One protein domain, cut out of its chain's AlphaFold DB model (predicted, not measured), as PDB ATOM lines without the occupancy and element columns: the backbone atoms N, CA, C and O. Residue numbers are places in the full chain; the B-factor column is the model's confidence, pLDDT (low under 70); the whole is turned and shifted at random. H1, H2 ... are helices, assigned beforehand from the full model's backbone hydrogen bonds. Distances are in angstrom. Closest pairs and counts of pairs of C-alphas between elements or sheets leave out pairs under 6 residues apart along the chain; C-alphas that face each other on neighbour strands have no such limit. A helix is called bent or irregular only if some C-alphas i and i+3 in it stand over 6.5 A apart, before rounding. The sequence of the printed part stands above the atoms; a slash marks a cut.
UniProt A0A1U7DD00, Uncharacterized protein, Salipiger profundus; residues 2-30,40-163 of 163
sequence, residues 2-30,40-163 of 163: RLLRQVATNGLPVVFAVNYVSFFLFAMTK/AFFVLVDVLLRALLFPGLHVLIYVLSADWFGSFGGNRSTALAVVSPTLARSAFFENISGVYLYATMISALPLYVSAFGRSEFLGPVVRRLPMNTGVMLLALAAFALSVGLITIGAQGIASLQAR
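AT A GLANCE: This is residues 2 to 30 and 40 to 163 of the 163 residues of an uncharacterized protein of Salipiger profundus (UniProt A0A1U7DD00). A long bundle of H1b, H2, H4, H5 and H8, partly side by side and partly crossed, has H6 beyond H5 and short H3 and H7 at opposite ends. H2 runs along most of its length, H8 slants across H2, and H1a bends away from H1b. The 153 printed residues hold eight named helices, H1 to H8 in order, and no named strand: all helix. The whole is compact, radius of gyration of the C-alphas 17.3 A, but elongated, spanning 57 by 32 by 22 A.

IN THESE COORDINATES: Find C-alpha 2 at (184.185, 217.127, 270.906), where H1, residues 2 to 28, begins. By its hydrogen bonds it was assigned as one helix, but it is bent: C-alphas 9 and 12 are 6.7 A apart, between arms H1a, 2 to 9, and H1b, 12 to 28. Read on through H2, 40 to 69, 42.0 A; H3, 71 to 74; H4, 76 to 90, only just irregular, with C-alphas 81 and 84 6.6 A apart; H5, 96 to 106; H6, 109 to 117; H7, 123 to 126; and H8, 133 to 161, 41.6 A, which ends with C-alpha 161 at (211.949, 217.401, 266.173).

HOW THE PARTS SIT: Start at the hub, H2: it touches H1b at a shallow tilt of 22 degrees, opposite ways, C-alphas 25 and 42 closest at 6.1 A. H8 touches H4, C-alphas 84 and 154 closest at 4.7 A. H5 touches H1b, C-alphas 15 and 104 closest at 5.7 A. H6 touches H8, C-alphas 112 and 139 closest at 5.1 A. H3 touches H2 only at the corner, C-alphas 66 and 74 closest at 4.4 A; H7 touches H8 only at the corner, C-alphas 126 and 134 closest at 4.5 A. Every O i to N i+4 pair is within hydrogen-bond range in H1a, H1b, H5, H6 and H8, 25 of 26 in H2 and 8 of 11 in H4; H3 and H7 are too short for one.

THE WHOLE: The farthest C-alphas, of Gly 73 and Arg 128, are 57.2 A apart. Residues 31 to 39 are not printed; C-alphas 30 and 40 are 12.6 A apart across the cut. Of the links printed whole, none is long. Only residue 163 has pLDDT under 70.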
ATOM      1  N   ARG A   2     182.742 216.929 271.174       77.50
ATOM      2  CA  ARG A   2     184.185 217.127 270.906       77.50
ATOM      3  C   ARG A   2     184.501 217.595 269.473       77.50
ATOM      4  O   ARG A   2     185.326 218.485 269.312       77.50
ATOM      5  N   LEU A   3     183.809 217.046 268.468       77.75
ATOM      6  CA  LEU A   3     183.963 217.434 267.057       77.75
ATOM      7  C   LEU A   3     183.518 218.880 266.800       77.75
ATOM      8  O   LEU A   3     184.269 219.649 266.214       77.75
ATOM      9  N   LEU A   4     182.332 219.265 267.285       82.19
ATOM     10  CA  LEU A   4     181.793 220.617 267.099       82.19
ATOM     11  C   LEU A   4     182.738 221.682 267.664       82.19
ATOM     12  O   LEU A   4     182.976 222.693 267.016       82.19
ATOM     13  N   ARG A   5     183.342 221.416 268.829       81.12
ATOM     14  CA  ARG A   5     184.361 222.295 269.407       81.12
ATOM     15  C   ARG A   5     185.596 222.397 268.512       81.12
ATOM     16  O   ARG A   5     186.022 223.504 268.234       81.12
ATOM     17  N   GLN A   6     186.131 221.280 268.015       78.88
ATOM     18  CA  GLN A   6     187.289 221.297 267.106       78.88
ATOM     19  C   GLN A   6     187.005 222.053 265.803       78.88
ATOM     20  O   GLN A   6     187.841 222.827 265.341       78.88
ATOM     21  N   VAL A   7     185.816 221.869 265.230       81.25
ATOM     22  CA  VAL A   7     185.392 222.608 264.039       81.25
ATOM     23  C   VAL A   7     185.257 224.097 264.354       81.25
ATOM     24  O   VAL A   7     185.787 224.908 263.609       81.25
ATOM     25  N   ALA A   8     184.616 224.471 265.461       83.56
ATOM     26  CA  ALA A   8     184.380 225.872 265.803       83.56
ATOM     27  C   ALA A   8     185.656 226.631 266.208       83.56
ATOM     28  O   ALA A   8     185.825 227.781 265.814       83.56
ATOM     29  N   THR A   9     186.555 226.013 266.981       83.00
ATOM     30  CA  THR A   9     187.730 226.703 267.548       83.00
ATOM     31  C   THR A   9     188.995 226.552 266.715       83.00
ATOM     32  O   THR A   9     189.950 227.287 266.943       83.00
ATOM     33  N   ASN A  10     189.034 225.596 265.784       84.31
ATOM     34  CA  ASN A  10     190.188 225.380 264.917       84.31
ATOM     35  C   ASN A  10     189.800 225.418 263.435       84.31
ATOM     36  O   ASN A  10     190.222 226.314 262.708       84.31
ATOM     37  N   GLY A  11     188.937 224.495 263.004       88.50
ATOM     38  CA  GLY A  11     188.604 224.339 261.587       88.50
ATOM     39  C   GLY A  11     188.067 225.608 260.930       88.50
ATOM     40  O   GLY A  11     188.585 226.034 259.901       88.50
ATOM     41  N   LEU A  12     187.057 226.237 261.529       91.56
ATOM     42  CA  LEU A  12     186.400 227.418 260.979       91.56
ATOM     43  C   LEU A  12     187.354 228.620 260.897       91.56
ATOM     44  O   LEU A  12     187.467 229.165 259.799       91.56
ATOM     45  N   PRO A  13     188.093 229.007 261.958       93.62
ATOM     46  CA  PRO A  13     189.093 230.070 261.867       93.62
ATOM     47  C   PRO A  13     190.137 229.838 260.770       93.62
ATOM     48  O   PRO A  13     190.401 230.743 259.977       93.62
ATOM     49  N   VAL A  14     190.698 228.624 260.687       95.50
ATOM     50  CA  VAL A  14     191.721 228.287 259.685       95.50
ATOM     51  C   VAL A  14     191.149 228.375 258.275       95.50
ATOM     52  O   VAL A  14     191.709 229.061 257.420       95.50
ATOM     53  N   VAL A  15     190.024 227.698 258.031       96.25
ATOM     54  CA  VAL A  15     189.400 227.645 256.705       96.25
ATOM     55  C   VAL A  15     188.967 229.036 256.260       96.25
ATOM     56  O   VAL A  15     189.212 229.405 255.114       96.25
ATOM     57  N   PHE A  16     188.378 229.827 257.158       96.62
ATOM     58  CA  PHE A  16     187.960 231.192 256.862       96.62
ATOM     59  C   PHE A  16     189.146 232.085 256.495       96.62
ATOM     60  O   PHE A  16     189.141 232.685 255.424       96.62
ATOM     61  N   ALA A  17     190.179 232.149 257.341       96.56
ATOM     62  CA  ALA A  17     191.306 233.056 257.135       96.56
ATOM     63  C   ALA A  17     192.101 232.726 255.862       96.56
ATOM     64  O   ALA A  17     192.416 233.621 255.078       96.56
ATOM     65  N   VAL A  18     192.378 231.441 255.616       96.81
ATOM     66  CA  VAL A  18     193.097 231.008 254.408       96.81
ATOM     67  C   VAL A  18     192.267 231.294 253.152       96.81
ATOM     68  O   VAL A  18     192.787 231.841 252.183       96.81
ATOM     69  N   ASN A  19     190.964 230.994 253.169       97.25
ATOM     70  CA  ASN A  19     190.100 231.243 252.011       97.25
ATOM     71  C   ASN A  19     189.847 232.727 251.762       97.25
ATOM     72  O   ASN A  19     189.683 233.123 250.610       97.25
ATOM     73  N   TYR A  20     189.833 233.550 252.810       96.50
ATOM     74  CA  TYR A  20     189.707 234.995 252.676       96.50
ATOM     75  C   TYR A  20     190.860 235.580 251.854       96.50
ATOM     76  O   TYR A  20     190.628 236.395 250.963       96.50
ATOM     77  N   VAL A  21     192.090 235.105 252.079       95.50
ATOM     78  CA  VAL A  21     193.259 235.513 251.285       95.50
ATOM     79  C   VAL A  21     193.095 235.114 249.819       95.50
ATOM     80  O   VAL A  21     193.262 235.957 248.940       95.50
ATOM     81  N   SER A  22     192.684 233.878 249.534       94.56
ATOM     82  CA  SER A  22     192.446 233.442 248.150       94.56
ATOM     83  C   SER A  22     191.324 234.212 247.470       94.56
ATOM     84  O   SER A  22     191.428 234.552 246.293       94.56
ATOM     85  N   PHE A  23     190.257 234.522 248.205       95.12
ATOM     86  CA  PHE A  23     189.167 235.353 247.711       95.12
ATOM     87  C   PHE A  23     189.653 236.770 247.382       95.12
ATOM     88  O   PHE A  23     189.334 237.298 246.317       95.12
ATOM     89  N   PHE A  24     190.470 237.363 248.253       94.81
ATOM     90  CA  PHE A  24     191.071 238.669 248.013       94.81
ATOM     91  C   PHE A  24     191.945 238.656 246.752       94.81
ATOM     92  O   PHE A  24     191.764 239.487 245.862       94.81
ATOM     93  N   LEU A  25     192.829 237.663 246.613       94.06
ATOM     94  CA  LEU A  25     193.657 237.494 245.414       94.06
ATOM     95  C   LEU A  25     192.797 237.275 244.162       94.06
ATOM     96  O   LEU A  25     193.090 237.838 243.109       94.06
ATOM     97  N   PHE A  26     191.695 236.530 244.270       93.12
ATOM     98  CA  PHE A  26     190.759 236.332 243.166       93.12
ATOM     99  C   PHE A  26     190.122 237.647 242.729       93.12
ATOM    100  O   PHE A  26     190.097 237.932 241.528       93.12
ATOM    101  N   ALA A  27     189.672 238.472 243.674       92.06
ATOM    102  CA  ALA A  27     189.140 239.798 243.386       92.06
ATOM    103  C   ALA A  27     190.178 240.678 242.664       92.06
ATOM    104  O   ALA A  27     189.837 241.338 241.682       92.06
ATOM    105  N   MET A  28     191.455 240.608 243.059       89.25
ATOM    106  CA  MET A  28     192.544 241.318 242.373       89.25
ATOM    107  C   MET A  28     192.710 240.874 240.911       89.25
ATOM    108  O   MET A  28     192.942 241.716 240.047       89.25
ATOM    109  N   THR A  29     192.493 239.592 240.576       87.06
ATOM    110  CA  THR A  29     192.525 239.126 239.166       87.06
ATOM    111  C   THR A  29     191.394 239.686 238.294       87.06
ATOM    112  O   THR A  29     191.428 239.551 237.062       87.06
ATOM    113  N   LYS A  30     190.349 240.255 238.909       85.94
ATOM    114  CA  LYS A  30     189.199 240.835 238.205       85.94
ATOM    115  C   LYS A  30     189.339 242.332 237.952       85.94
ATOM    116  O   LYS A  30     188.590 242.843 237.122       85.94
ATOM    117  N   ALA A  40     199.063 234.984 236.792       92.44
ATOM    118  CA  ALA A  40     199.666 233.787 237.382       92.44
ATOM    119  C   ALA A  40     200.490 234.101 238.640       92.44
ATOM    120  O   ALA A  40     200.618 233.246 239.518       92.44
ATOM    121  N   PHE A  41     200.984 235.337 238.785       93.56
ATOM    122  CA  PHE A  41     201.663 235.787 239.999       93.56
ATOM    123  C   PHE A  41     200.772 235.648 241.241       93.56
ATOM    124  O   PHE A  41     201.253 235.245 242.296       93.56
ATOM    125  N   PHE A  42     199.465 235.903 241.124       94.25
ATOM    126  CA  PHE A  42     198.540 235.750 242.250       94.25
ATOM    127  C   PHE A  42     198.394 234.291 242.697       94.25
ATOM    128  O   PHE A  42     198.175 234.053 243.879       94.25
ATOM    129  N   VAL A  43     198.568 233.318 241.795       96.44
ATOM    130  CA  VAL A  43     198.590 231.893 242.168       96.44
ATOM    131  C   VAL A  43     199.850 231.564 242.955       96.44
ATOM    132  O   VAL A  43     199.765 230.906 243.985       96.44
ATOM    133  N   LEU A  44     201.011 232.056 242.512       95.94
ATOM    134  CA  LEU A  44     202.260 231.877 243.252       95.94
ATOM    135  C   LEU A  44     202.156 232.476 244.663       95.94
ATOM    136  O   LEU A  44     202.519 231.821 245.638       95.94
ATOM    137  N   VAL A  45     201.622 233.695 244.773       96.38
ATOM    138  CA  VAL A  45     201.383 234.351 246.064       96.38
ATOM    139  C   VAL A  45     200.420 233.537 246.927       96.38
ATOM    140  O   VAL A  45     200.712 233.337 248.102       96.38
ATOM    141  N   ASP A  46     199.317 233.031 246.364       96.94
ATOM    142  CA  ASP A  46     198.368 232.197 247.109       96.94
ATOM    143  C   ASP A  46     199.034 230.938 247.661       96.94
ATOM    144  O   ASP A  46     198.958 230.695 248.860       96.94
ATOM    145  N   VAL A  47     199.754 230.188 246.820       97.25
ATOM    146  CA  VAL A  47     200.451 228.954 247.212       97.25
ATOM    147  C   VAL A  47     201.430 229.215 248.358       97.25
ATOM    148  O   VAL A  47     201.440 228.470 249.340       97.25
ATOM    149  N   LEU A  48     202.226 230.286 248.272       96.94
ATOM    150  CA  LEU A  48     203.188 230.645 249.316       96.94
ATOM    151  C   LEU A  48     202.492 231.082 250.609       96.94
ATOM    152  O   LEU A  48     202.819 230.578 251.683       96.94
ATOM    153  N   LEU A  49     201.513 231.986 250.524       96.62
ATOM    154  CA  LEU A  49     200.776 232.454 251.699       96.62
ATOM    155  C   LEU A  49     200.033 231.309 252.376       96.62
ATOM    156  O   LEU A  49     200.029 231.221 253.594       96.62
ATOM    157  N   ARG A  50     199.453 230.395 251.610       96.06
ATOM    158  CA  ARG A  50     198.748 229.211 252.100       96.06
ATOM    159  C   ARG A  50     199.684 228.225 252.789       96.06
ATOM    160  O   ARG A  50     199.342 227.732 253.863       96.06
ATOM    161  N   ALA A  51     200.875 228.004 252.231       95.56
ATOM    162  CA  ALA A  51     201.916 227.194 252.858       95.56
ATOM    163  C   ALA A  51     202.409 227.769 254.199       95.56
ATOM    164  O   ALA A  51     202.898 227.015 255.034       95.56
ATOM    165  N   LEU A  52     202.239 229.075 254.435       95.88
ATOM    166  CA  LEU A  52     202.573 229.736 255.701       95.88
ATOM    167  C   LEU A  52     201.374 229.833 256.655       95.88
ATOM    168  O   LEU A  52     201.476 229.471 257.824       95.88
ATOM    169  N   LEU A  53     200.231 230.308 256.164       96.69
ATOM    170  CA  LEU A  53     199.029 230.580 256.950       96.69
ATOM    171  C   LEU A  53     198.401 229.301 257.483       96.69
ATOM    172  O   LEU A  53     198.000 229.270 258.643       96.69
ATOM    173  N   PHE A  54     198.319 228.247 256.669       96.69
ATOM    174  CA  PHE A  54     197.671 227.015 257.105       96.69
ATOM    175  C   PHE A  54     198.421 226.370 258.286       96.69
ATOM    176  O   PHE A  54     197.786 226.138 259.320       96.69
ATOM    177  N   PRO A  55     199.755 226.166 258.232       95.88
ATOM    178  CA  PRO A  55     200.522 225.742 259.404       95.88
ATOM    179  C   PRO A  55     200.560 226.784 260.525       95.88
ATOM    180  O   PRO A  55     200.395 226.434 261.692       95.88
ATOM    181  N   GLY A  56     200.752 228.062 260.189       96.25
ATOM    182  CA  GLY A  56     200.903 229.144 261.163       96.25
ATOM    183  C   GLY A  56     199.669 229.339 262.041       96.25
ATOM    184  O   GLY A  56     199.790 229.508 263.252       96.25
ATOM    185  N   LEU A  57     198.470 229.235 261.465       96.62
ATOM    186  CA  LEU A  57     197.225 229.294 262.229       96.62
ATOM    187  C   LEU A  57     197.052 228.069 263.129       96.62
ATOM    188  O   LEU A  57     196.612 228.226 264.263       96.62
ATOM    189  N   HIS A  58     197.454 226.872 262.686       95.25
ATOM    190  CA  HIS A  58     197.450 225.690 263.555       95.25
ATOM    191  C   HIS A  58     198.388 225.870 264.750       95.25
ATOM    192  O   HIS A  58     197.983 225.600 265.879       95.25
ATOM    193  N   VAL A  59     199.603 226.379 264.518       95.06
ATOM    194  CA  VAL A  59     200.546 226.736 265.586       95.06
ATOM    195  C   VAL A  59     199.904 227.710 266.571       95.06
ATOM    196  O   VAL A  59     199.857 227.427 267.769       95.06
ATOM    197  N   LEU A  60     199.371 228.826 266.069       95.50
ATOM    198  CA  LEU A  60     198.758 229.860 266.896       95.50
ATOM    199  C   LEU A  60     197.611 229.295 267.740       95.50
ATOM    200  O   LEU A  60     197.581 229.484 268.953       95.50
ATOM    201  N   ILE A  61     196.691 228.558 267.116       93.62
ATOM    202  CA  ILE A  61     195.521 227.988 267.788       93.62
ATOM    203  C   ILE A  61     195.944 226.957 268.835       93.62
ATOM    204  O   ILE A  61     195.356 226.920 269.915       93.62
ATOM    205  N   TYR A  62     196.960 226.136 268.561       92.56
ATOM    206  CA  TYR A  62     197.428 225.112 269.499       92.56
ATOM    207  C   TYR A  62     198.101 225.739 270.721       92.56
ATOM    208  O   TYR A  62     197.817 225.324 271.844       92.56
ATOM    209  N   VAL A  63     198.925 226.770 270.518       93.25
ATOM    210  CA  VAL A  63     199.568 227.525 271.605       93.25
ATOM    211  C   VAL A  63     198.529 228.263 272.450       93.25
ATOM    212  O   VAL A  63     198.524 228.105 273.668       93.25
ATOM    213  N   LEU A  64     197.593 228.985 271.824       92.00
ATOM    214  CA  LEU A  64     196.502 229.653 272.546       92.00
ATOM    215  C   LEU A  64     195.624 228.649 273.299       92.00
ATOM    216  O   LEU A  64     195.192 228.911 274.418       92.00
ATOM    217  N   SER A  65     195.390 227.468 272.723       87.50
ATOM    218  CA  SER A  65     194.628 226.413 273.392       87.50
ATOM    219  C   SER A  65     195.361 225.827 274.598       87.50
ATOM    220  O   SER A  65     194.705 225.389 275.548       87.50
ATOM    221  N   ALA A  66     196.696 225.799 274.572       91.44
ATOM    222  CA  ALA A  66     197.496 225.421 275.731       91.44
ATOM    223  C   ALA A  66     197.376 226.473 276.840       91.44
ATOM    224  O   ALA A  66     197.072 226.115 277.975       91.44
ATOM    225  N   ASP A  67     197.507 227.753 276.487       90.94
ATOM    226  CA  ASP A  67     197.451 228.864 277.441       90.94
ATOM    227  C   ASP A  67     196.061 229.042 278.076       90.94
ATOM    228  O   ASP A  67     195.953 229.240 279.282       90.94
ATOM    229  N   TRP A  68     194.986 228.988 277.282       88.81
ATOM    230  CA  TRP A  68     193.637 229.338 277.751       88.81
ATOM    231  C   TRP A  68     192.821 228.145 278.240       88.81
ATOM    232  O   TRP A  68     192.010 228.288 279.151       88.81
ATOM    233  N   PHE A  69     193.009 226.969 277.635       85.94
ATOM    234  CA  PHE A  69     192.213 225.776 277.948       85.94
ATOM    235  C   PHE A  69     193.020 224.678 278.649       85.94
ATOM    236  O   PHE A  69     192.490 223.588 278.859       85.94
ATOM    237  N   GLY A  70     194.301 224.914 278.962       85.56
ATOM    238  CA  GLY A  70     195.186 223.895 279.535       85.56
ATOM    239  C   GLY A  70     195.419 222.700 278.601       85.56
ATOM    240  O   GLY A  70     195.798 221.615 279.050       85.56
ATOM    241  N   SER A  71     195.173 222.862 277.295       85.12
ATOM    242  CA  SER A  71     195.405 221.798 276.310       85.12
ATOM    243  C   SER A  71     196.887 221.414 276.290       85.12
ATOM    244  O   SER A  71     197.747 222.232 276.600       85.12
ATOM    245  N   PHE A  72     197.207 220.165 275.942       87.19
ATOM    246  CA  PHE A  72     198.596 219.669 275.944       87.19
ATOM    247  C   PHE A  72     199.299 219.796 277.313       87.19
ATOM    248  O   PHE A  72     200.518 219.944 277.379       87.19
ATOM    249  N   GLY A  73     198.526 219.765 278.408       87.06
ATOM    250  CA  GLY A  73     199.033 219.962 279.768       87.06
ATOM    251  C   GLY A  73     199.429 221.410 280.075       87.06
ATOM    252  O   GLY A  73     200.224 221.633 280.980       87.06
ATOM    253  N   GLY A  74     198.939 222.382 279.296       88.25
ATOM    254  CA  GLY A  74     199.306 223.797 279.418       88.25
ATOM    255  C   GLY A  74     200.695 224.135 278.870       88.25
ATOM    256  O   GLY A  74     201.157 225.262 279.014       88.25
ATOM    257  N   ASN A  75     201.378 223.178 278.236       92.38
ATOM    258  CA  ASN A  75     202.740 223.368 277.756       92.38
ATOM    259  C   ASN A  75     202.778 223.747 276.265       92.38
ATOM    260  O   ASN A  75     202.419 222.955 275.388       92.38
ATOM    261  N   ARG A  76     203.291 224.949 275.976       92.19
ATOM    262  CA  ARG A  76     203.469 225.465 274.610       92.19
ATOM    263  C   ARG A  76     204.433 224.631 273.773       92.19
ATOM    264  O   ARG A  76     204.196 224.479 272.579       92.19
ATOM    265  N   SER A  77     205.498 224.084 274.362       92.00
ATOM    266  CA  SER A  77     206.459 223.271 273.606       92.00
ATOM    267  C   SER A  77     205.820 221.967 273.140       92.00
ATOM    268  O   SER A  77     205.951 221.607 271.972       92.00
ATOM    269  N   THR A  78     205.029 221.325 274.004       90.75
ATOM    270  CA  THR A  78     204.213 220.161 273.641       90.75
ATOM    271  C   THR A  78     203.202 220.519 272.554       90.75
ATOM    272  O   THR A  78     203.063 219.778 271.582       90.75
ATOM    273  N   ALA A  79     202.530 221.669 272.676       91.69
ATOM    274  CA  ALA A  79     201.587 222.149 271.669       91.69
ATOM    275  C   ALA A  79     202.258 222.354 270.298       91.69
ATOM    276  O   ALA A  79     201.699 221.948 269.286       91.69
ATOM    277  N   LEU A  80     203.469 222.917 270.255       93.06
ATOM    278  CA  LEU A  80     204.248 223.097 269.023       93.06
ATOM    279  C   LEU A  80     204.742 221.768 268.437       93.06
ATOM    280  O   LEU A  80     204.676 221.570 267.223       93.06
ATOM    281  N   ALA A  81     205.207 220.850 269.285       92.19
ATOM    282  CA  ALA A  81     205.766 219.567 268.865       92.19
ATOM    283  C   ALA A  81     204.744 218.681 268.138       92.19
ATOM    284  O   ALA A  81     205.108 217.892 267.270       92.19
ATOM    285  N   VAL A  82     203.452 218.817 268.452       93.19
ATOM    286  CA  VAL A  82     202.407 218.012 267.804       93.19
ATOM    287  C   VAL A  82     201.913 218.593 266.476       93.19
ATOM    288  O   VAL A  82     201.266 217.871 265.716       93.19
ATOM    289  N   VAL A  83     202.198 219.862 266.156       94.25
ATOM    290  CA  VAL A  83     201.677 220.511 264.937       94.25
ATOM    291  C   VAL A  83     202.280 219.885 263.682       94.25
ATOM    292  O   VAL A  83     201.536 219.425 262.818       94.25
ATOM    293  N   SER A  84     203.606 219.795 263.596       93.25
ATOM    294  CA  SER A  84     204.316 219.215 262.447       93.25
ATOM    295  C   SER A  84     203.835 217.794 262.103       93.25
ATOM    296  O   SER A  84     203.395 217.576 260.972       93.25
ATOM    297  N   PRO A  85     203.797 216.823 263.044       93.62
ATOM    298  CA  PRO A  85     203.297 215.481 262.746       93.62
ATOM    299  C   PRO A  85     201.786 215.442 262.478       93.62
ATOM    300  O   PRO A  85     201.307 214.496 261.855       93.62
ATOM    301  N   THR A  86     201.013 216.431 262.932       94.25
ATOM    302  CA  THR A  86     199.586 216.547 262.594       94.25
ATOM    303  C   THR A  86     199.411 217.003 261.148       94.25
ATOM    304  O   THR A  86     198.644 216.402 260.396       94.25
ATOM    305  N   LEU A  87     200.158 218.021 260.726       95.25
ATOM    306  CA  LEU A  87     200.104 218.554 259.368       95.25
ATOM    307  C   LEU A  87     200.667 217.567 258.340       95.25
ATOM    308  O   LEU A  87     200.044 217.367 257.301       95.25
ATOM    309  N   ALA A  88     201.760 216.870 258.654       94.88
ATOM    310  CA  ALA A  88     202.330 215.830 257.792       94.88
ATOM    311  C   ALA A  88     201.319 214.715 257.472       94.88
ATOM    312  O   ALA A  88     201.246 214.230 256.347       94.88
ATOM    313  N   ARG A  89     200.505 214.345 258.465       94.31
ATOM    314  CA  ARG A  89     199.453 213.328 258.351       94.31
ATOM    315  C   ARG A  89     198.143 213.860 257.758       94.31
ATOM    316  O   ARG A  89     197.300 213.088 257.310       94.31
ATOM    317  N   SER A  90     197.962 215.182 257.726       94.44
ATOM    318  CA  SER A  90     196.726 215.815 257.246       94.44
ATOM    319  C   SER A  90     196.489 215.597 255.747       94.44
ATOM    320  O   SER A  90     195.348 215.392 255.338       94.44
ATOM    321  N   ALA A  91     197.553 215.538 254.942       92.75
ATOM    322  CA  ALA A  91     197.460 215.263 253.508       92.75
ATOM    323  C   ALA A  91     196.897 213.868 253.189       92.75
ATOM    324  O   ALA A  91     196.344 213.655 252.119       92.75
ATOM    325  N   PHE A  92     196.971 212.934 254.136       94.00
ATOM    326  CA  PHE A  92     196.449 211.575 253.990       94.00
ATOM    327  C   PHE A  92     195.107 211.375 254.709       94.00
ATOM    328  O   PHE A  92     194.668 210.246 254.892       94.00
ATOM    329  N   PHE A  93     194.448 212.465 255.130       94.31
ATOM    330  CA  PHE A  93     193.190 212.440 255.892       94.31
ATOM    331  C   PHE A  93     193.244 211.649 257.210       94.31
ATOM    332  O   PHE A  93     192.212 211.313 257.786       94.31
ATOM    333  N   GLU A  94     194.431 211.420 257.765       93.50
ATOM    334  CA  GLU A  94     194.592 210.680 259.023       93.50
ATOM    335  C   GLU A  94     194.157 211.491 260.259       93.50
ATOM    336  O   GLU A  94     194.147 210.991 261.384       93.50
ATOM    337  N   ASN A  95     193.813 212.769 260.082       93.50
ATOM    338  CA  ASN A  95     193.239 213.613 261.121       93.50
ATOM    339  C   ASN A  95     192.314 214.689 260.535       93.50
ATOM    340  O   ASN A  95     192.332 214.977 259.338       93.50
ATOM    341  N   ILE A  96     191.523 215.322 261.408       91.94
ATOM    342  CA  ILE A  96     190.519 216.329 261.027       91.94
ATOM    343  C   ILE A  96     191.125 217.535 260.290       91.94
ATOM    344  O   ILE A  96     190.452 218.151 259.468       91.94
ATOM    345  N   SER A  97     192.407 217.843 260.517       93.50
ATOM    346  CA  SER A  97     193.103 218.924 259.811       93.50
ATOM    347  C   SER A  97     193.225 218.639 258.315       93.50
ATOM    348  O   SER A  97     193.307 219.580 257.535       93.50
ATOM    349  N   GLY A  98     193.167 217.369 257.891       95.44
ATOM    350  CA  GLY A  98     193.082 217.004 256.477       95.44
ATOM    351  C   GLY A  98     191.803 217.524 255.830       95.44
ATOM    352  O   GLY A  98     191.847 218.142 254.771       95.44
ATOM    353  N   VAL A  99     190.666 217.403 256.520       95.00
ATOM    354  CA  VAL A  99     189.397 217.987 256.056       95.00
ATOM    355  C   VAL A  99     189.541 219.497 255.875       95.00
ATOM    356  O   VAL A  99     189.095 220.037 254.866       95.00
ATOM    357  N   TYR A 100     190.216 220.178 256.805       95.44
ATOM    358  CA  TYR A 100     190.457 221.618 256.704       95.44
ATOM    359  C   TYR A 100     191.386 221.950 255.533       95.44
ATOM    360  O   TYR A 100     191.071 222.842 254.751       95.44
ATOM    361  N   LEU A 101     192.481 221.200 255.363       96.38
ATOM    362  CA  LEU A 101     193.428 221.368 254.262       96.38
ATOM    363  C   LEU A 101     192.696 221.321 252.921       96.38
ATOM    364  O   LEU A 101     192.726 222.293 252.167       96.38
ATOM    365  N   TYR A 102     191.969 220.237 252.656       96.62
ATOM    366  CA  TYR A 102     191.277 220.044 251.386       96.62
ATOM    367  C   TYR A 102     190.083 220.982 251.200       96.62
ATOM    368  O   TYR A 102     189.868 221.455 250.085       96.62
ATOM    369  N   ALA A 103     189.369 221.348 252.272       95.88
ATOM    370  CA  ALA A 103     188.347 222.393 252.213       95.88
ATOM    371  C   ALA A 103     188.936 223.733 251.754       95.88
ATOM    372  O   ALA A 103     188.312 224.437 250.964       95.88
ATOM    373  N   THR A 104     190.152 224.065 252.203       95.81
ATOM    374  CA  THR A 104     190.839 225.270 251.731       95.81
ATOM    375  C   THR A 104     191.417 225.120 250.322       95.81
ATOM    376  O   THR A 104     191.545 226.121 249.625       95.81
ATOM    377  N   MET A 105     191.806 223.919 249.879       95.56
ATOM    378  CA  MET A 105     192.360 223.742 248.531       95.56
ATOM    379  C   MET A 105     191.277 223.778 247.448       95.56
ATOM    380  O   MET A 105     191.475 224.374 246.391       95.56
ATOM    381  N   ILE A 106     190.121 223.152 247.696       94.38
ATOM    382  CA  ILE A 106     189.017 223.101 246.725       94.38
ATOM    383  C   ILE A 106     188.487 224.513 246.442       94.38
ATOM    384  O   ILE A 106     188.242 224.868 245.290       94.38
ATOM    385  N   SER A 107     188.384 225.354 247.472       92.81
ATOM    386  CA  SER A 107     187.997 226.766 247.347       92.81
ATOM    387  C   SER A 107     189.029 227.639 246.621       92.81
ATOM    388  O   SER A 107     188.675 228.732 246.185       92.81
ATOM    389  N   ALA A 108     190.279 227.187 246.463       95.12
ATOM    390  CA  ALA A 108     191.320 227.902 245.717       95.12
ATOM    391  C   ALA A 108     191.212 227.695 244.196       95.12
ATOM    392  O   ALA A 108     191.707 228.509 243.416       95.12
ATOM    393  N   LEU A 109     190.536 226.631 243.742       94.00
ATOM    394  CA  LEU A 109     190.429 226.302 242.317       94.00
ATOM    395  C   LEU A 109     189.842 227.438 241.456       94.00
ATOM    396  O   LEU A 109     190.400 227.695 240.386       94.00
ATOM    397  N   PRO A 110     188.793 228.175 241.881       93.19
ATOM    398  CA  PRO A 110     188.299 229.331 241.133       93.19
ATOM    399  C   PRO A 110     189.361 230.418 240.917       93.19
ATOM    400  O   PRO A 110     189.423 231.001 239.830       93.19
ATOM    401  N   LEU A 111     190.222 230.664 241.916       94.94
ATOM    402  CA  LEU A 111     191.368 231.566 241.782       94.94
ATOM    403  C   LEU A 111     192.330 231.047 240.721       94.94
ATOM    404  O   LEU A 111     192.645 231.782 239.788       94.94
ATOM    405  N   TYR A 112     192.757 229.789 240.825       95.38
ATOM    406  CA  TYR A 112     193.765 229.223 239.928       95.38
ATOM    407  C   TYR A 112     193.284 229.198 238.478       95.38
ATOM    408  O   TYR A 112     193.985 229.662 237.581       95.38
ATOM    409  N   VAL A 113     192.050 228.745 238.249       93.00
ATOM    410  CA  VAL A 113     191.446 228.704 236.912       93.00
ATOM    411  C   VAL A 113     191.308 230.113 236.328       93.00
ATOM    412  O   VAL A 113     191.690 230.345 235.181       93.00
ATOM    413  N   SER A 114     190.814 231.080 237.109       91.75
ATOM    414  CA  SER A 114     190.657 232.469 236.650       91.75
ATOM    415  C   SER A 114     192.001 233.143 236.366       91.75
ATOM    416  O   SER A 114     192.137 233.845 235.365       91.75
ATOM    417  N   ALA A 115     192.991 232.935 237.234       93.38
ATOM    418  CA  ALA A 115     194.311 233.535 237.121       93.38
ATOM    419  C   ALA A 115     195.098 232.972 235.933       93.38
ATOM    420  O   ALA A 115     195.631 233.744 235.138       93.38
ATOM    421  N   PHE A 116     195.131 231.649 235.763       93.31
ATOM    422  CA  PHE A 116     195.824 231.016 234.640       93.31
ATOM    423  C   PHE A 116     195.123 231.265 233.305       93.31
ATOM    424  O   PHE A 116     195.795 231.521 232.312       93.31
ATOM    425  N   GLY A 117     193.786 231.290 233.276       89.25
ATOM    426  CA  GLY A 117     193.033 231.619 232.061       89.25
ATOM    427  C   GLY A 117     193.246 233.053 231.554       89.25
ATOM    428  O   GLY A 117     193.003 233.328 230.383       89.25
ATOM    429  N   ARG A 118     193.708 233.968 232.417       89.12
ATOM    430  CA  ARG A 118     193.981 235.383 232.093       89.12
ATOM    431  C   ARG A 118     195.472 235.715 231.969       89.12
ATOM    432  O   ARG A 118     195.806 236.866 231.688       89.12
ATOM    433  N   SER A 119     196.340 234.729 232.184       89.62
ATOM    434  CA  SER A 119     197.791 234.896 232.143       89.62
ATOM    435  C   SER A 119     198.265 235.065 230.698       89.62
ATOM    436  O   SER A 119     197.976 234.241 229.830       89.62
ATOM    437  N   GLU A 120     199.014 236.133 230.441       88.44
ATOM    438  CA  GLU A 120     199.692 236.362 229.163       88.44
ATOM    439  C   GLU A 120     200.956 235.507 229.069       88.44
ATOM    440  O   GLU A 120     201.259 234.983 227.998       88.44
ATOM    441  N   PHE A 121     201.641 235.289 230.196       87.31
ATOM    442  CA  PHE A 121     202.847 234.466 230.264       87.31
ATOM    443  C   PHE A 121     202.564 232.983 229.980       87.31
ATOM    444  O   PHE A 121     203.279 232.344 229.209       87.31
ATOM    445  N   LEU A 122     201.500 232.427 230.568       87.44
ATOM    446  CA  LEU A 122     201.130 231.014 230.400       87.44
ATOM    447  C   LEU A 122     200.195 230.775 229.207       87.44
ATOM    448  O   LEU A 122     200.004 229.628 228.796       87.44
ATOM    449  N   GLY A 123     199.653 231.839 228.609       83.31
ATOM    450  CA  GLY A 123     198.756 231.779 227.455       83.31
ATOM    451  C   GLY A 123     199.258 230.895 226.300       83.31
ATOM    452  O   GLY A 123     198.491 230.051 225.832       83.31
ATOM    453  N   PRO A 124     200.526 231.007 225.852       83.75
ATOM    454  CA  PRO A 124     201.068 230.169 224.779       83.75
ATOM    455  C   PRO A 124     201.096 228.672 225.107       83.75
ATOM    456  O   PRO A 124     200.919 227.850 224.212       83.75
ATOM    457  N   VAL A 125     201.312 228.311 226.375       82.38
ATOM    458  CA  VAL A 125     201.344 226.913 226.835       82.38
ATOM    459  C   VAL A 125     199.926 226.357 226.919       82.38
ATOM    460  O   VAL A 125     199.653 225.267 226.425       82.38
ATOM    461  N   VAL A 126     199.005 227.135 227.491       82.38
ATOM    462  CA  VAL A 126     197.607 226.733 227.685       82.38
ATOM    463  C   VAL A 126     196.880 226.544 226.353       82.38
ATOM    464  O   VAL A 126     196.143 225.573 226.202       82.38
ATOM    465  N   ARG A 127     197.115 227.423 225.368       79.62
ATOM    466  CA  ARG A 127     196.452 227.391 224.049       79.62
ATOM    467  C   ARG A 127     196.848 226.203 223.166       79.62
ATOM    468  O   ARG A 127     196.190 225.970 222.159       79.62
ATOM    469  N   ARG A 128     197.914 225.469 223.506       82.88
ATOM    470  CA  ARG A 128     198.332 224.263 222.764       82.88
ATOM    471  C   ARG A 128     197.451 223.051 223.048       82.88
ATOM    472  O   ARG A 128     197.487 222.093 222.283       82.88
ATOM    473  N   LEU A 129     196.700 223.072 224.144       83.19
ATOM    474  CA  LEU A 129     195.817 221.979 224.531       83.19
ATOM    475  C   LEU A 129     194.371 222.291 224.120       83.19
ATOM    476  O   LEU A 129     193.960 223.450 224.175       83.19
ATOM    477  N   PRO A 130     193.584 221.276 223.723       79.56
ATOM    478  CA  PRO A 130     192.184 221.473 223.379       79.56
ATOM    479  C   PRO A 130     191.371 221.895 224.609       79.56
ATOM    480  O   PRO A 130     191.600 221.415 225.727       79.56
ATOM    481  N   MET A 131     190.372 222.754 224.382       77.56
ATOM    482  CA  MET A 131     189.467 223.284 225.413       77.56
ATOM    483  C   MET A 131     190.226 223.967 226.576       77.56
ATOM    484  O   MET A 131     191.331 224.474 226.414       77.56
ATOM    485  N   ASN A 132     189.635 223.982 227.775       82.50
ATOM    486  CA  ASN A 132     190.229 224.548 228.992       82.50
ATOM    487  C   ASN A 132     191.177 223.567 229.715       82.50
ATOM    488  O   ASN A 132     191.518 223.780 230.881       82.50
ATOM    489  N   THR A 133     191.621 222.500 229.042       88.00
ATOM    490  CA  THR A 133     192.409 221.415 229.647       88.00
ATOM    491  C   THR A 133     193.738 221.920 230.211       88.00
ATOM    492  O   THR A 133     194.110 221.557 231.324       88.00
ATOM    493  N   GLY A 134     194.428 222.819 229.498       87.88
ATOM    494  CA  GLY A 134     195.687 223.398 229.977       87.88
ATOM    495  C   GLY A 134     195.532 224.195 231.273       87.88
ATOM    496  O   GLY A 134     196.347 224.061 232.182       87.88
ATOM    497  N   VAL A 135     194.446 224.964 231.403       91.38
ATOM    498  CA  VAL A 135     194.134 225.714 232.631       91.38
ATOM    499  C   VAL A 135     193.847 224.761 233.788       91.38
ATOM    500  O   VAL A 135     194.349 224.969 234.891       91.38
ATOM    501  N   MET A 136     193.068 223.705 233.541       91.81
ATOM    502  CA  MET A 136     192.743 222.706 234.561       91.81
ATOM    503  C   MET A 136     193.991 221.972 235.053       91.81
ATOM    504  O   MET A 136     194.175 221.847 236.259       91.81
ATOM    505  N   LEU A 137     194.876 221.544 234.149       93.56
ATOM    506  CA  LEU A 137     196.124 220.874 234.522       93.56
ATOM    507  C   LEU A 137     197.035 221.783 235.351       93.56
ATOM    508  O   LEU A 137     197.570 221.339 236.363       93.56
ATOM    509  N   LEU A 138     197.165 223.060 234.982       94.50
ATOM    510  CA  LEU A 138     197.935 224.026 235.771       94.50
ATOM    511  C   LEU A 138     197.307 224.274 237.148       94.50
ATOM    512  O   LEU A 138     198.026 224.332 238.143       94.50
ATOM    513  N   ALA A 139     195.978 224.375 237.232       95.12
ATOM    514  CA  ALA A 139     195.274 224.520 238.506       95.12
ATOM    515  C   ALA A 139     195.472 223.296 239.415       95.12
ATOM    516  O   ALA A 139     195.750 223.457 240.602       95.12
ATOM    517  N   LEU A 140     195.398 222.083 238.858       95.25
ATOM    518  CA  LEU A 140     195.676 220.841 239.584       95.25
ATOM    519  C   LEU A 140     197.149 220.731 239.997       95.25
ATOM    520  O   LEU A 140     197.439 220.278 241.101       95.25
ATOM    521  N   ALA A 141     198.079 221.191 239.160       95.81
ATOM    522  CA  ALA A 141     199.494 221.241 239.502       95.81
ATOM    523  C   ALA A 141     199.764 222.223 240.655       95.81
ATOM    524  O   ALA A 141     200.465 221.870 241.598       95.81
ATOM    525  N   ALA A 142     199.168 223.420 240.633       96.38
ATOM    526  CA  ALA A 142     199.276 224.392 241.725       96.38
ATOM    527  C   ALA A 142     198.632 223.882 243.026       96.38
ATOM    528  O   ALA A 142     199.186 224.061 244.111       96.38
ATOM    529  N   PHE A 143     197.495 223.188 242.918       96.12
ATOM    530  CA  PHE A 143     196.863 222.478 244.031       96.12
ATOM    531  C   PHE A 143     197.819 221.441 244.635       96.12
ATOM    532  O   PHE A 143     198.080 221.467 245.838       96.12
ATOM    533  N   ALA A 144     198.379 220.559 243.802       96.31
ATOM    534  CA  ALA A 144     199.288 219.507 244.243       96.31
ATOM    535  C   ALA A 144     200.571 220.091 244.845       96.31
ATOM    536  O   ALA A 144     201.032 219.615 245.878       96.31
ATOM    537  N   LEU A 145     201.103 221.165 244.254       96.75
ATOM    538  CA  LEU A 145     202.254 221.896 244.772       96.75
ATOM    539  C   LEU A 145     201.967 222.477 246.159       96.75
ATOM    540  O   LEU A 145     202.781 222.311 247.059       96.75
ATOM    541  N   SER A 146     200.810 223.113 246.362       96.00
ATOM    542  CA  SER A 146     200.437 223.670 247.667       96.00
ATOM    543  C   SER A 146     200.339 222.587 248.742       96.00
ATOM    544  O   SER A 146     200.873 222.757 249.838       96.00
ATOM    545  N   VAL A 147     199.673 221.466 248.440       96.19
ATOM    546  CA  VAL A 147     199.585 220.325 249.365       96.19
ATOM    547  C   VAL A 147     200.974 219.745 249.628       96.19
ATOM    548  O   VAL A 147     201.333 219.508 250.780       96.19
ATOM    549  N   GLY A 148     201.782 219.574 248.579       96.62
ATOM    550  CA  GLY A 148     203.147 219.066 248.659       96.62
ATOM    551  C   GLY A 148     204.047 219.935 249.534       96.62
ATOM    552  O   GLY A 148     204.698 219.409 250.427       96.62
ATOM    553  N   LEU A 149     204.033 221.260 249.354       96.62
ATOM    554  CA  LEU A 149     204.823 222.198 250.159       96.62
ATOM    555  C   LEU A 149     204.460 222.131 251.644       96.62
ATOM    556  O   LEU A 149     205.351 222.041 252.487       96.62
ATOM    557  N   ILE A 150     203.162 222.119 251.967       95.75
ATOM    558  CA  ILE A 150     202.693 221.990 253.354       95.75
ATOM    559  C   ILE A 150     203.135 220.646 253.942       95.75
ATOM    560  O   ILE A 150     203.642 220.596 255.060       95.75
ATOM    561  N   THR A 151     202.969 219.562 253.185       95.44
ATOM    562  CA  THR A 151     203.255 218.199 253.650       95.44
ATOM    563  C   THR A 151     204.747 217.979 253.856       95.44
ATOM    564  O   THR A 151     205.155 217.554 254.933       95.44
ATOM    565  N   ILE A 152     205.568 218.310 252.857       95.75
ATOM    566  CA  ILE A 152     207.026 218.163 252.906       95.75
ATOM    567  C   ILE A 152     207.605 219.081 253.981       95.75
ATOM    568  O   ILE A 152     208.440 218.641 254.767       95.75
ATOM    569  N   GLY A 153     207.132 220.329 254.072       94.62
ATOM    570  CA  GLY A 153     207.539 221.252 255.130       94.62
ATOM    571  C   GLY A 153     207.230 220.691 256.519       94.62
ATOM    572  O   GLY A 153     208.109 220.633 257.377       94.62
ATOM    573  N   ALA A 154     206.010 220.191 256.726       94.25
ATOM    574  CA  ALA A 154     205.605 219.584 257.989       94.25
ATOM    575  C   ALA A 154     206.399 218.310 258.327       94.25
ATOM    576  O   ALA A 154     206.810 218.133 259.474       94.25
ATOM    577  N   GLN A 155     206.653 217.441 257.344       93.56
ATOM    578  CA  GLN A 155     207.480 216.241 257.510       93.56
ATOM    579  C   GLN A 155     208.929 216.596 257.853       93.56
ATOM    580  O   GLN A 155     209.502 216.007 258.767       93.56
ATOM    581  N   GLY A 156     209.503 217.589 257.168       92.88
ATOM    582  CA  GLY A 156     210.848 218.088 257.432       92.88
ATOM    583  C   GLY A 156     210.989 218.558 258.877       92.88
ATOM    584  O   GLY A 156     211.858 218.071 259.595       92.88
ATOM    585  N   ILE A 157     210.075 219.414 259.344       92.12
ATOM    586  CA  ILE A 157     210.079 219.896 260.733       92.12
ATOM    587  C   ILE A 157     209.877 218.738 261.722       92.12
ATOM    588  O   ILE A 157     210.618 218.641 262.697       92.12
ATOM    589  N   ALA A 158     208.933 217.826 261.466       90.31
ATOM    590  CA  ALA A 158     208.695 216.675 262.339       90.31
ATOM    591  C   ALA A 158     209.935 215.772 262.460       90.31
ATOM    592  O   ALA A 158     210.259 215.308 263.550       90.31
ATOM    593  N   SER A 159     210.661 215.557 261.358       89.00
ATOM    594  CA  SER A 159     211.889 214.757 261.355       89.00
ATOM    595  C   SER A 159     213.036 215.413 262.131       89.00
ATOM    596  O   SER A 159     213.842 214.706 262.728       89.00
ATOM    597  N   LEU A 160     213.094 216.749 262.156       89.62
ATOM    598  CA  LEU A 160     214.065 217.507 262.948       89.62
ATOM    599  C   LEU A 160     213.721 217.487 264.441       89.62
ATOM    600  O   LEU A 160     214.626 217.469 265.261       89.62
ATOM    601  N   GLN A 161     212.431 217.471 264.787       86.12
ATOM    602  CA  GLN A 161     211.949 217.401 266.173       86.12
ATOM    603  C   GLN A 161     212.072 216.003 266.799       86.12
ATOM    604  O   GLN A 161     212.027 215.882 268.019       86.12
ATOM    605  N   ALA A 162     212.169 214.953 265.980       77.81
ATOM    606  CA  ALA A 162     212.313 213.567 266.431       77.81
ATOM    607  C   ALA A 162     213.774 213.145 266.683       77.81
ATOM    608  O   ALA A 162     214.005 212.015 267.114       77.81
ATOM    609  N   ARG A 163     214.736 214.018 266.369       66.00
ATOM    610  CA  ARG A 163     216.161 213.854 266.679       66.00
ATOM    611  C   ARG A 163     216.478 214.502 268.017       66.00
ATOM    612  O   ARG A 163     217.323 213.924 268.728       66.00
TER     613      ARG A 163